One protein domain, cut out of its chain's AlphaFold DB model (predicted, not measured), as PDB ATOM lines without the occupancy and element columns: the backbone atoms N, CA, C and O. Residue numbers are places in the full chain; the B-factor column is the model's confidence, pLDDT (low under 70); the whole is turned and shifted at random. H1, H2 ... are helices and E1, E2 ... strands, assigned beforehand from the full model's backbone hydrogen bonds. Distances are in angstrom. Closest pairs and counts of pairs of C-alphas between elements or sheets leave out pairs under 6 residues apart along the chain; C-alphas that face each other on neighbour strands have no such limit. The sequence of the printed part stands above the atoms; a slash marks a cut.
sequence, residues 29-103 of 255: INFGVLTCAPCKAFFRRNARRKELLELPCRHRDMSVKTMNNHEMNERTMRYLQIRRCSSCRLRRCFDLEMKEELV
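What this domain is: This is residues 29 to 103 of the 255 residues of the protein "Hypothetical protein" of Adineta steineri (UniProt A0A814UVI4). The longest helix, H3, reaches out from a small group of three helices, H1, H2 and H4, and turns a corner into H4, which lies in the middle between H3, H1 and H2. From H2 a long link, residues 55 to 73, swings out to the far end of the longest axis and folds back into H3, making a wide loop; the short strand E1 lies at the other end, near the start of H1. There are 75 residues printed, with one named strand and four named helices in the order E1, H1, H2, H3, H4, and the class is mostly helix. The whole is only just compact, close to loose, with a radius of gyration of the C-alphas of 13.6 A, and its outline is elongated, spanning 42 by 26 by 17 A.

Where its parts are: H3, residues 74 to 84, is 15.6 A from first to last C-alpha and begins with C-alpha 74 at (145.334, 94.112, 141.202). H4, residues 86 to 95, is 14.1 A long and ends with C-alpha 95 at (163.476, 98.514, 146.209). H1, residues 37 to 46, is 14.4 A long, and H2, residues 50 to 54, is 7.0 A long. E1, residues 33 to 35, is 6.0 A long and begins with C-alpha 33 at (167.342, 93.101, 137.558).

How they stand to each other: H4 is the hub, the helix that touches most other helices. H3 and H4 touch only at the corner by their link, at a steep tilt of 61 degrees, opposite ways; their closest C-alphas, of Ile 82 and Arg 89, are 5.1 A apart. H2 touches H4, and their closest C-alphas, of Leu 53 and Ser 87, are 5.1 A apart. H1 and H4 only just touch, with 3 pairs of C-alphas within 8 A, the closest being those of Phe 43 and Leu 90 at 6.8 A; their lines are about perpendicular, at 84 degrees. H1 and H2 are close but not clearly touching, with the C-alphas of Asn 46 and Leu 52 closest at 7.7 A. H3 is apart from H1 and from H2. E1 and H1 meet only through their link. E1 pairs with no named strand, but residues 29 to 30 pair with residues 33 to 34 of E1, antiparallel. In H1, H3 and H4 every O i to N i+4 pair is within hydrogen-bond range; in H2 0 of 1 is, beside 2 of 2 O i to N i+3 pairs.

The domain as a whole: The two C-alphas farthest apart, those of Asn 69 and Glu 101, are 42.6 A from each other. The printed part has no cut. The link from H2 to H3 is long, with 19 residues, whose C-alphas lie 11 to 24 A from the mean of the C-alphas; the other links are tight. The mean pLDDT of the printed part is 80.7, and residues 59 to 77, of which 74 to 77 belong to H3, are under 70.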
ATOM      1  N   ILE A  29     168.277  90.789 131.962       90.62
ATOM      2  CA  ILE A  29     168.788  91.420 133.180       90.62
ATOM      3  C   ILE A  29     169.483  92.730 132.792       90.62
ATOM      4  O   ILE A  29     170.377  92.743 131.949       90.62
ATOM      5  N   ASN A  30     169.070  93.848 133.388       90.25
ATOM      6  CA  ASN A  30     169.735  95.141 133.238       90.25
ATOM      7  C   ASN A  30     169.915  95.765 134.617       90.25
ATOM      8  O   ASN A  30     168.960  95.818 135.389       90.25
ATOM      9  N   PHE A  31     171.122  96.260 134.894       94.38
ATOM     10  CA  PHE A  31     171.477  96.855 136.186       94.38
ATOM     11  C   PHE A  31     171.165  95.923 137.377       94.38
ATOM     12  O   PHE A  31     170.681  96.377 138.402       94.38
ATOM     13  N   GLY A  32     171.378  94.610 137.213       90.56
ATOM     14  CA  GLY A  32     171.115  93.597 138.246       90.56
ATOM     15  C   GLY A  32     169.717  92.966 138.226       90.56
ATOM     16  O   GLY A  32     169.521  91.940 138.864       90.56
ATOM     17  N   VAL A  33     168.761  93.499 137.449       92.06
ATOM     18  CA  VAL A  33     167.342  93.101 137.558       92.06
ATOM     19  C   VAL A  33     166.698  92.785 136.201       92.06
ATOM     20  O   VAL A  33     166.940  93.468 135.201       92.06
ATOM     21  N   LEU A  34     165.816  91.776 136.149       91.06
ATOM     22  CA  LEU A  34     165.040  91.419 134.952       91.06
ATOM     23  C   LEU A  34     164.058  92.540 134.561       91.06
ATOM     24  O   LEU A  34     163.033  92.767 135.210       91.06
ATOM     25  N   THR A  35     164.336  93.241 133.464       91.25
ATOM     26  CA  THR A  35     163.611  94.467 133.094       91.25
ATOM     27  C   THR A  35     163.232  94.521 131.616       91.25
ATOM     28  O   THR A  35     163.807  93.849 130.759       91.25
ATOM     29  N   CYS A  36     162.218  95.327 131.294       94.88
ATOM     30  CA  CYS A  36     161.865  95.678 129.917       94.88
ATOM     31  C   CYS A  36     162.719  96.855 129.407       94.88
ATOM     32  O   CYS A  36     163.268  97.624 130.202       94.88
ATOM     33  N   ALA A  37     162.770  97.054 128.084       94.69
ATOM     34  CA  ALA A  37     163.523  98.156 127.471       94.69
ATOM     35  C   ALA A  37     163.143  99.555 128.020       94.69
ATOM     36  O   ALA A  37     164.051 100.335 128.324       94.69
ATOM     37  N   PRO A  38     161.851  99.878 128.258       95.31
ATOM     38  CA  PRO A  38     161.476 101.150 128.874       95.31
ATOM     39  C   PRO A  38     162.000 101.331 130.302       95.31
ATOM     40  O   PRO A  38     162.441 102.424 130.638       95.31
ATOM     41  N   CYS A  39     161.958 100.298 131.155       95.00
ATOM     42  CA  CYS A  39     162.471 100.402 132.529       95.00
ATOM     43  C   CYS A  39     163.995 100.521 132.555       95.00
ATOM     44  O   CYS A  39     164.510 101.352 133.294       95.00
ATOM     45  N   LYS A  40     164.698  99.796 131.677       95.12
ATOM     46  CA  LYS A  40     166.141  99.973 131.459       95.12
ATOM     47  C   LYS A  40     166.478 101.427 131.112       95.12
ATOM     48  O   LYS A  40     167.338 102.038 131.740       95.12
ATOM     49  N   ALA A  41     165.808 101.989 130.106       95.81
ATOM     50  CA  ALA A  41     166.071 103.355 129.655       95.81
ATOM     51  C   ALA A  41     165.633 104.416 130.675       95.81
ATOM     52  O   ALA A  41     166.224 105.494 130.720       95.81
ATOM     53  N   PHE A  42     164.584 104.139 131.450       96.69
ATOM     54  CA  PHE A  42     164.128 104.997 132.538       96.69
ATOM     55  C   PHE A  42     165.164 105.050 133.664       96.69
ATOM     56  O   PHE A  42     165.569 106.144 134.043       96.69
ATOM     57  N   PHE A  43     165.633 103.891 134.136       96.75
ATOM     58  CA  PHE A  43     166.614 103.814 135.216       96.75
ATOM     59  C   PHE A  43     167.926 104.502 134.828       96.75
ATOM     60  O   PHE A  43     168.369 105.395 135.536       96.75
ATOM     61  N   ARG A  44     168.460 104.232 133.627       95.69
ATOM     62  CA  ARG A  44     169.670 104.907 133.117       95.69
ATOM     63  C   ARG A  44     169.585 106.440 133.150       95.69
ATOM     64  O   ARG A  44     170.599 107.093 133.331       95.69
ATOM     65  N   ARG A  45     168.395 107.015 132.936       94.94
ATOM     66  CA  ARG A  45     168.177 108.474 132.914       94.94
ATOM     67  C   ARG A  45     167.946 109.090 134.292       94.94
ATOM     68  O   ARG A  45     168.065 110.300 134.421       94.94
ATOM     69  N   ASN A  46     167.534 108.295 135.276       95.50
ATOM     70  CA  ASN A  46     167.021 108.819 136.541       95.50
ATOM     71  C   ASN A  46     167.708 108.236 137.781       95.50
ATOM     72  O   ASN A  46     167.419 108.719 138.864       95.50
ATOM     73  N   ALA A  47     168.603 107.249 137.653       94.88
ATOM     74  CA  ALA A  47     169.266 106.615 138.798       94.88
ATOM     75  C   ALA A  47     169.940 107.645 139.727       94.88
ATOM     76  O   ALA A  47     169.753 107.581 140.931       94.88
ATOM     77  N   ARG A  48     170.582 108.670 139.152       93.31
ATOM     78  CA  ARG A  48     171.272 109.746 139.889       93.31
ATOM     79  C   ARG A  48     170.364 110.879 140.383       93.31
ATOM     80  O   ARG A  48     170.826 111.785 141.068       93.31
ATOM     81  N   ARG A  49     169.081 110.880 140.007       92.62
ATOM     82  CA  ARG A  49     168.141 111.979 140.284       92.62
ATOM     83  C   ARG A  49     167.464 111.786 141.632       92.62
ATOM     84  O   ARG A  49     166.307 111.366 141.698       92.62
ATOM     85  N   LYS A  50     168.197 112.064 142.710       89.50
ATOM     86  CA  LYS A  50     167.702 111.899 144.086       89.50
ATOM     87  C   LYS A  50     166.448 112.733 144.351       89.50
ATOM     88  O   LYS A  50     165.528 112.237 144.992       89.50
ATOM     89  N   GLU A  51     166.334 113.913 143.740       92.00
ATOM     90  CA  GLU A  51     165.150 114.768 143.862       92.00
ATOM     91  C   GLU A  51     163.870 114.081 143.348       92.00
ATOM     92  O   GLU A  51     162.769 114.329 143.838       92.00
ATOM     93  N   LEU A  52     163.990 113.149 142.392       88.38
ATOM     94  CA  LEU A  52     162.851 112.393 141.874       88.38
ATOM     95  C   LEU A  52     162.289 111.399 142.902       88.38
ATOM     96  O   LEU A  52     161.106 111.073 142.823       88.38
ATOM     97  N   LEU A  53     163.105 110.918 143.847       87.94
ATOM     98  CA  LEU A  53     162.666 110.023 144.925       87.94
ATOM     99  C   LEU A  53     161.878 110.756 146.013       87.94
ATOM    100  O   LEU A  53     161.033 110.135 146.661       87.94
ATOM    101  N   GLU A  54     162.132 112.050 146.189       86.44
ATOM    102  CA  GLU A  54     161.479 112.907 147.185       86.44
ATOM    103  C   GLU A  54     160.113 113.415 146.707       86.44
ATOM    104  O   GLU A  54     159.241 113.734 147.515       86.44
ATOM    105  N   LEU A  55     159.874 113.425 145.389       85.94
ATOM    106  CA  LEU A  55     158.601 113.876 144.837       85.94
ATOM    107  C   LEU A  55     157.426 112.994 145.304       85.94
ATOM    108  O   LEU A  55     157.484 111.760 145.179       85.94
ATOM    109  N   PRO A  56     156.313 113.599 145.766       80.31
ATOM    110  CA  PRO A  56     155.136 112.857 146.194       80.31
ATOM    111  C   PRO A  56     154.458 112.150 145.014       80.31
ATOM    112  O   PRO A  56     154.479 112.604 143.864       80.31
ATOM    113  N   CYS A  57     153.814 111.014 145.298       80.50
ATOM    114  CA  CYS A  57     153.018 110.305 144.301       80.50
ATOM    115  C   CYS A  57     151.800 111.148 143.904       80.50
ATOM    116  O   CYS A  57     150.881 111.326 144.698       80.50
ATOM    117  N   ARG A  58     151.754 111.598 142.646       70.44
ATOM    118  CA  ARG A  58     150.631 112.375 142.084       70.44
ATOM    119  C   ARG A  58     149.353 111.558 141.833       70.44
ATOM    120  O   ARG A  58     148.357 112.112 141.400       70.44
ATOM    121  N   HIS A  59     149.379 110.246 142.079       67.31
ATOM    122  CA  HIS A  59     148.260 109.327 141.823       67.31
ATOM    123  C   HIS A  59     147.747 108.651 143.102       67.31
ATOM    124  O   HIS A  59     147.215 107.543 143.025       67.31
ATOM    125  N   ARG A  60     147.957 109.270 144.274       57.16
ATOM    126  CA  ARG A  60     147.531 108.720 145.573       57.16
ATOM    127  C   ARG A  60     145.999 108.562 145.667       57.16
ATOM    128  O   ARG A  60     145.561 107.622 146.312       57.16
ATOM    129  N   ASP A  61     145.243 109.380 144.924       52.53
ATOM    130  CA  ASP A  61     143.766 109.374 144.862       52.53
ATOM    131  C   ASP A  61     143.154 108.642 143.659       52.53
ATOM    132  O   ASP A  61     141.935 108.584 143.512       52.53
ATOM    133  N   MET A  62     143.957 108.024 142.787       52.94
ATOM    134  CA  MET A  62     143.409 107.149 141.742       52.94
ATOM    135  C   MET A  62     143.091 105.771 142.330       52.94
ATOM    136  O   MET A  62     143.665 104.754 141.940       52.94
ATOM    137  N   SER A  63     142.165 105.738 143.286       44.47
ATOM    138  CA  SER A  63     141.455 104.527 143.670       44.47
ATOM    139  C   SER A  63     140.633 104.067 142.469       44.47
ATOM    140  O   SER A  63     139.531 104.562 142.306       44.47
ATOM    141  N   VAL A  64     141.179 103.199 141.606       48.44
ATOM    142  CA  VAL A  64     140.482 102.133 140.835       48.44
ATOM    143  C   VAL A  64     139.195 102.511 140.048       48.44
ATOM    144  O   VAL A  64     138.562 101.652 139.455       48.44
ATOM    145  N   LYS A  65     138.771 103.774 139.971       42.44
ATOM    146  CA  LYS A  65     137.403 104.156 139.575       42.44
ATOM    147  C   LYS A  65     137.277 104.668 138.145       42.44
ATOM    148  O   LYS A  65     136.181 104.998 137.715       42.44
ATOM    149  N   THR A  66     138.359 104.695 137.378       44.03
ATOM    150  CA  THR A  66     138.326 105.145 135.978       44.03
ATOM    151  C   THR A  66     139.154 104.230 135.091       44.03
ATOM    152  O   THR A  66     140.192 104.609 134.560       44.03
ATOM    153  N   MET A  67     138.683 102.995 134.939       44.25
ATOM    154  CA  MET A  67     138.890 102.174 133.744       44.25
ATOM    155  C   MET A  67     137.694 101.220 133.654       44.25
ATOM    156  O   MET A  67     137.745 100.082 134.105       44.25
ATOM    157  N   ASN A  68     136.579 101.740 133.137       45.06
ATOM    158  CA  ASN A  68     135.446 100.914 132.742       45.06
ATOM    159  C   ASN A  68     135.885  99.980 131.604       45.06
ATOM    160  O   ASN A  68     136.498 100.433 130.636       45.06
ATOM    161  N   ASN A  69     135.493  98.714 131.748       43.12
ATOM    162  CA  ASN A  69     135.580  97.580 130.823       43.12
ATOM    163  C   ASN A  69     136.844  96.704 130.954       43.12
ATOM    164  O   ASN A  69     137.940  97.083 130.552       43.12
ATOM    165  N   HIS A  70     136.600  95.475 131.432       41.03
ATOM    166  CA  HIS A  70     137.484  94.337 131.739       41.03
ATOM    167  C   HIS A  70     138.078  94.257 133.156       41.03
ATOM    168  O   HIS A  70     138.772  95.156 133.622       41.03
ATOM    169  N   GLU A  71     137.839  93.105 133.799       47.44
ATOM    170  CA  GLU A  71     138.417  92.629 135.063       47.44
ATOM    171  C   GLU A  71     139.958  92.665 135.033       47.44
ATOM    172  O   GLU A  71     140.643  91.681 134.747       47.44
ATOM    173  N   MET A  72     140.549  93.828 135.307       55.06
ATOM    174  CA  MET A  72     141.991  93.939 135.498       55.06
ATOM    175  C   MET A  72     142.356  93.519 136.921       55.06
ATOM    176  O   MET A  72     141.961  94.162 137.889       55.06
ATOM    177  N   ASN A  73     143.177  92.476 137.056       63.62
ATOM    178  CA  ASN A  73     143.692  92.061 138.362       63.62
ATOM    179  C   ASN A  73     144.545  93.162 139.037       63.62
ATOM    180  O   ASN A  73     145.193  93.983 138.375       63.62
ATOM    181  N   GLU A  74     144.600  93.137 140.374       64.69
ATOM    182  CA  GLU A  74     145.334  94.112 141.202       64.69
ATOM    183  C   GLU A  74     146.800  94.281 140.773       64.69
ATOM    184  O   GLU A  74     147.346  95.389 140.771       64.69
ATOM    185  N   ARG A  75     147.445  93.187 140.336       67.25
ATOM    186  CA  ARG A  75     148.830  93.208 139.840       67.25
ATOM    187  C   ARG A  75     148.977  94.103 138.614       67.25
ATOM    188  O   ARG A  75     149.939  94.869 138.530       67.25
ATOM    189  N   THR A  76     148.043  94.036 137.670       68.81
ATOM    190  CA  THR A  76     148.130  94.825 136.438       68.81
ATOM    191  C   THR A  76     147.847  96.301 136.701       68.81
ATOM    192  O   THR A  76     148.557  97.155 136.163       68.81
ATOM    193  N   MET A  77     146.920  96.612 137.611       68.44
ATOM    194  CA  MET A  77     146.704  97.987 138.064       68.44
ATOM    195  C   MET A  77     147.933  98.574 138.762       68.44
ATOM    196  O   MET A  77     148.364  99.678 138.420       68.44
ATOM    197  N   ARG A  78     148.573  97.812 139.657       73.44
ATOM    198  CA  ARG A  78     149.819  98.231 140.316       73.44
ATOM    199  C   ARG A  78     150.914  98.544 139.297       73.44
ATOM    200  O   ARG A  78     151.574  99.578 139.386       73.44
ATOM    201  N   TYR A  79     151.094  97.688 138.291       79.69
ATOM    202  CA  TYR A  79     152.066  97.926 137.225       79.69
ATOM    203  C   TYR A  79     151.756  99.170 136.385       79.69
ATOM    204  O   TYR A  79     152.687  99.864 135.965       79.69
ATOM    205  N   LEU A  80     150.480  99.468 136.141       74.00
ATOM    206  CA  LEU A  80     150.063 100.662 135.410       74.00
ATOM    207  C   LEU A  80     150.308 101.936 136.233       74.00
ATOM    208  O   LEU A  80     150.862 102.903 135.710       74.00
ATOM    209  N   GLN A  81     149.995 101.915 137.531       74.12
ATOM    210  CA  GLN A  81     150.265 103.021 138.453       74.12
ATOM    211  C   GLN A  81     151.770 103.315 138.552       74.12
ATOM    212  O   GLN A  81     152.185 104.470 138.429       74.12
ATOM    213  N   ILE A  82     152.599 102.267 138.664       79.62
ATOM    214  CA  ILE A  82     154.067 102.381 138.656       79.62
ATOM    215  C   ILE A  82     154.562 103.061 137.373       79.62
ATOM    216  O   ILE A  82     155.502 103.847 137.419       79.62
ATOM    217  N   ARG A  83     153.948 102.811 136.210       82.25
ATOM    218  CA  ARG A  83     154.362 103.464 134.954       82.25
ATOM    219  C   ARG A  83     154.025 104.947 134.901       82.25
ATOM    220  O   ARG A  83     154.761 105.683 134.248       82.25
ATOM    221  N   ARG A  84     152.924 105.360 135.533       84.88
ATOM    222  CA  ARG A  84     152.412 106.737 135.473       84.88
ATOM    223  C   ARG A  84     153.158 107.688 136.411       84.88
ATOM    224  O   ARG A  84     153.219 108.877 136.129       84.88
ATOM    225  N   CYS A  85     153.743 107.196 137.504       88.75
ATOM    226  CA  CYS A  85     154.496 108.031 138.444       88.75
ATOM    227  C   CYS A  85     156.003 107.745 138.392       88.75
ATOM    228  O   CYS A  85     156.455 106.696 138.843       88.75
ATOM    229  N   SER A  86     156.790 108.709 137.905       91.19
ATOM    230  CA  SER A  86     158.252 108.597 137.828       91.19
ATOM    231  C   SER A  86     158.921 108.385 139.195       91.19
ATOM    232  O   SER A  86     159.819 107.554 139.286       91.19
ATOM    233  N   SER A  87     158.446 109.050 140.257       91.50
ATOM    234  CA  SER A  87     158.936 108.848 141.636       91.50
ATOM    235  C   SER A  87     158.722 107.403 142.104       91.50
ATOM    236  O   SER A  87     159.680 106.699 142.425       91.50
ATOM    237  N   CYS A  88     157.485 106.893 142.021       89.31
ATOM    238  CA  CYS A  88     157.180 105.506 142.388       89.31
ATOM    239  C   CYS A  88     157.937 104.491 141.529       89.31
ATOM    240  O   CYS A  88     158.346 103.443 142.026       89.31
ATOM    241  N   ARG A  89     158.132 104.790 140.239       93.56
ATOM    242  CA  ARG A  89     158.896 103.931 139.336       93.56
ATOM    243  C   ARG A  89     160.359 103.844 139.736       93.56
ATOM    244  O   ARG A  89     160.891 102.743 139.745       93.56
ATOM    245  N   LEU A  90     160.991 104.979 140.043       94.50
ATOM    246  CA  LEU A  90     162.392 105.019 140.453       94.50
ATOM    247  C   LEU A  90     162.588 104.345 141.810       94.50
ATOM    248  O   LEU A  90     163.475 103.508 141.936       94.50
ATOM    249  N   ARG A  91     161.702 104.614 142.777       92.44
ATOM    250  CA  ARG A  91     161.713 103.944 144.084       92.44
ATOM    251  C   ARG A  91     161.618 102.429 143.937       92.44
ATOM    252  O   ARG A  91     162.478 101.716 144.426       92.44
ATOM    253  N   ARG A  92     160.670 101.943 143.127       91.75
ATOM    254  CA  ARG A  92     160.522 100.508 142.844       91.75
ATOM    255  C   ARG A  92     161.761  99.885 142.195       91.75
ATOM    256  O   ARG A  92     161.996  98.698 142.398       91.75
ATOM    257  N   CYS A  93     162.515 100.635 141.388       94.06
ATOM    258  CA  CYS A  93     163.780 100.149 140.835       94.06
ATOM    259  C   CYS A  93     164.804  99.886 141.945       94.06
ATOM    260  O   CYS A  93     165.423  98.828 141.936       94.06
ATOM    261  N   PHE A  94     164.946 100.806 142.902       95.50
ATOM    262  CA  PHE A  94     165.863 100.647 144.033       95.50
ATOM    263  C   PHE A  94     165.378  99.623 145.064       95.50
ATOM    264  O   PHE A  94     166.184  98.827 145.527       95.50
ATOM    265  N   ASP A  95     164.070  99.548 145.338       92.56
ATOM    266  CA  ASP A  95     163.476  98.514 146.209       92.56
ATOM    267  C   ASP A  95     163.737  97.087 145.693       92.56
ATOM    268  O   ASP A  95     163.644  96.117 146.438       92.56
ATOM    269  N   LEU A  96     163.978  96.954 144.387       91.75
ATOM    270  CA  LEU A  96     164.330  95.701 143.720       91.75
ATOM    271  C   LEU A  96     165.825  95.613 143.394       91.75
ATOM    272  O   LEU A  96     166.207  94.785 142.575       91.75
ATOM    273  N   GLU A  97     166.648  96.463 144.011       93.69
ATOM    274  CA  GLU A  97     168.111  96.440 143.940       93.69
ATOM    275  C   GLU A  97     168.681  96.669 142.531       93.69
ATOM    276  O   GLU A  97     169.711  96.107 142.148       93.69
ATOM    277  N   MET A  98     168.038  97.527 141.728       94.44
ATOM    278  CA  MET A  98     168.698  98.040 140.527       94.44
ATOM    279  C   MET A  98     169.922  98.878 140.914       94.44
ATOM    280  O   MET A  98     169.820  99.837 141.675       94.44
ATOM    281  N   LYS A  99     171.066  98.524 140.333       92.62
ATOM    282  CA  LYS A  99     172.393  99.052 140.665       92.62
ATOM    283  C   LYS A  99     172.726 100.324 139.889       92.62
ATOM    284  O   LYS A  99     172.915 100.275 138.668       92.62
ATOM    285  N   GLU A 100     172.781 101.459 140.581       93.62
ATOM    286  CA  GLU A 100     173.148 102.762 140.007       93.62
ATOM    287  C   GLU A 100     174.610 102.793 139.547       93.62
ATOM    288  O   GLU A 100     174.911 103.398 138.522       93.62
ATOM    289  N   GLU A 101     175.501 102.082 140.233       90.81
ATOM    290  CA  GLU A 101     176.927 101.984 139.913       90.81
ATOM    291  C   GLU A 101     177.193 101.354 138.536       90.81
ATOM    292  O   GLU A 101     178.234 101.574 137.928       90.81
ATOM    293  N   LEU A 102     176.220 100.610 137.996       90.12
ATOM    294  CA  LEU A 102     176.273 100.050 136.645       90.12
ATOM    295  C   LEU A 102     175.816 101.054 135.562       90.12
ATOM    296  O   LEU A 102     175.817 100.733 134.368       90.12
ATOM    297  N   VAL A 103     175.388 102.262 135.949       89.75
ATOM    298  CA  VAL A 103     175.064 103.368 135.041       89.75
ATOM    299  C   VAL A 103     176.325 104.186 134.773       89.75
ATOM    300  O   VAL A 103     176.835 104.858 135.668       89.75
TER     301      VAL A 103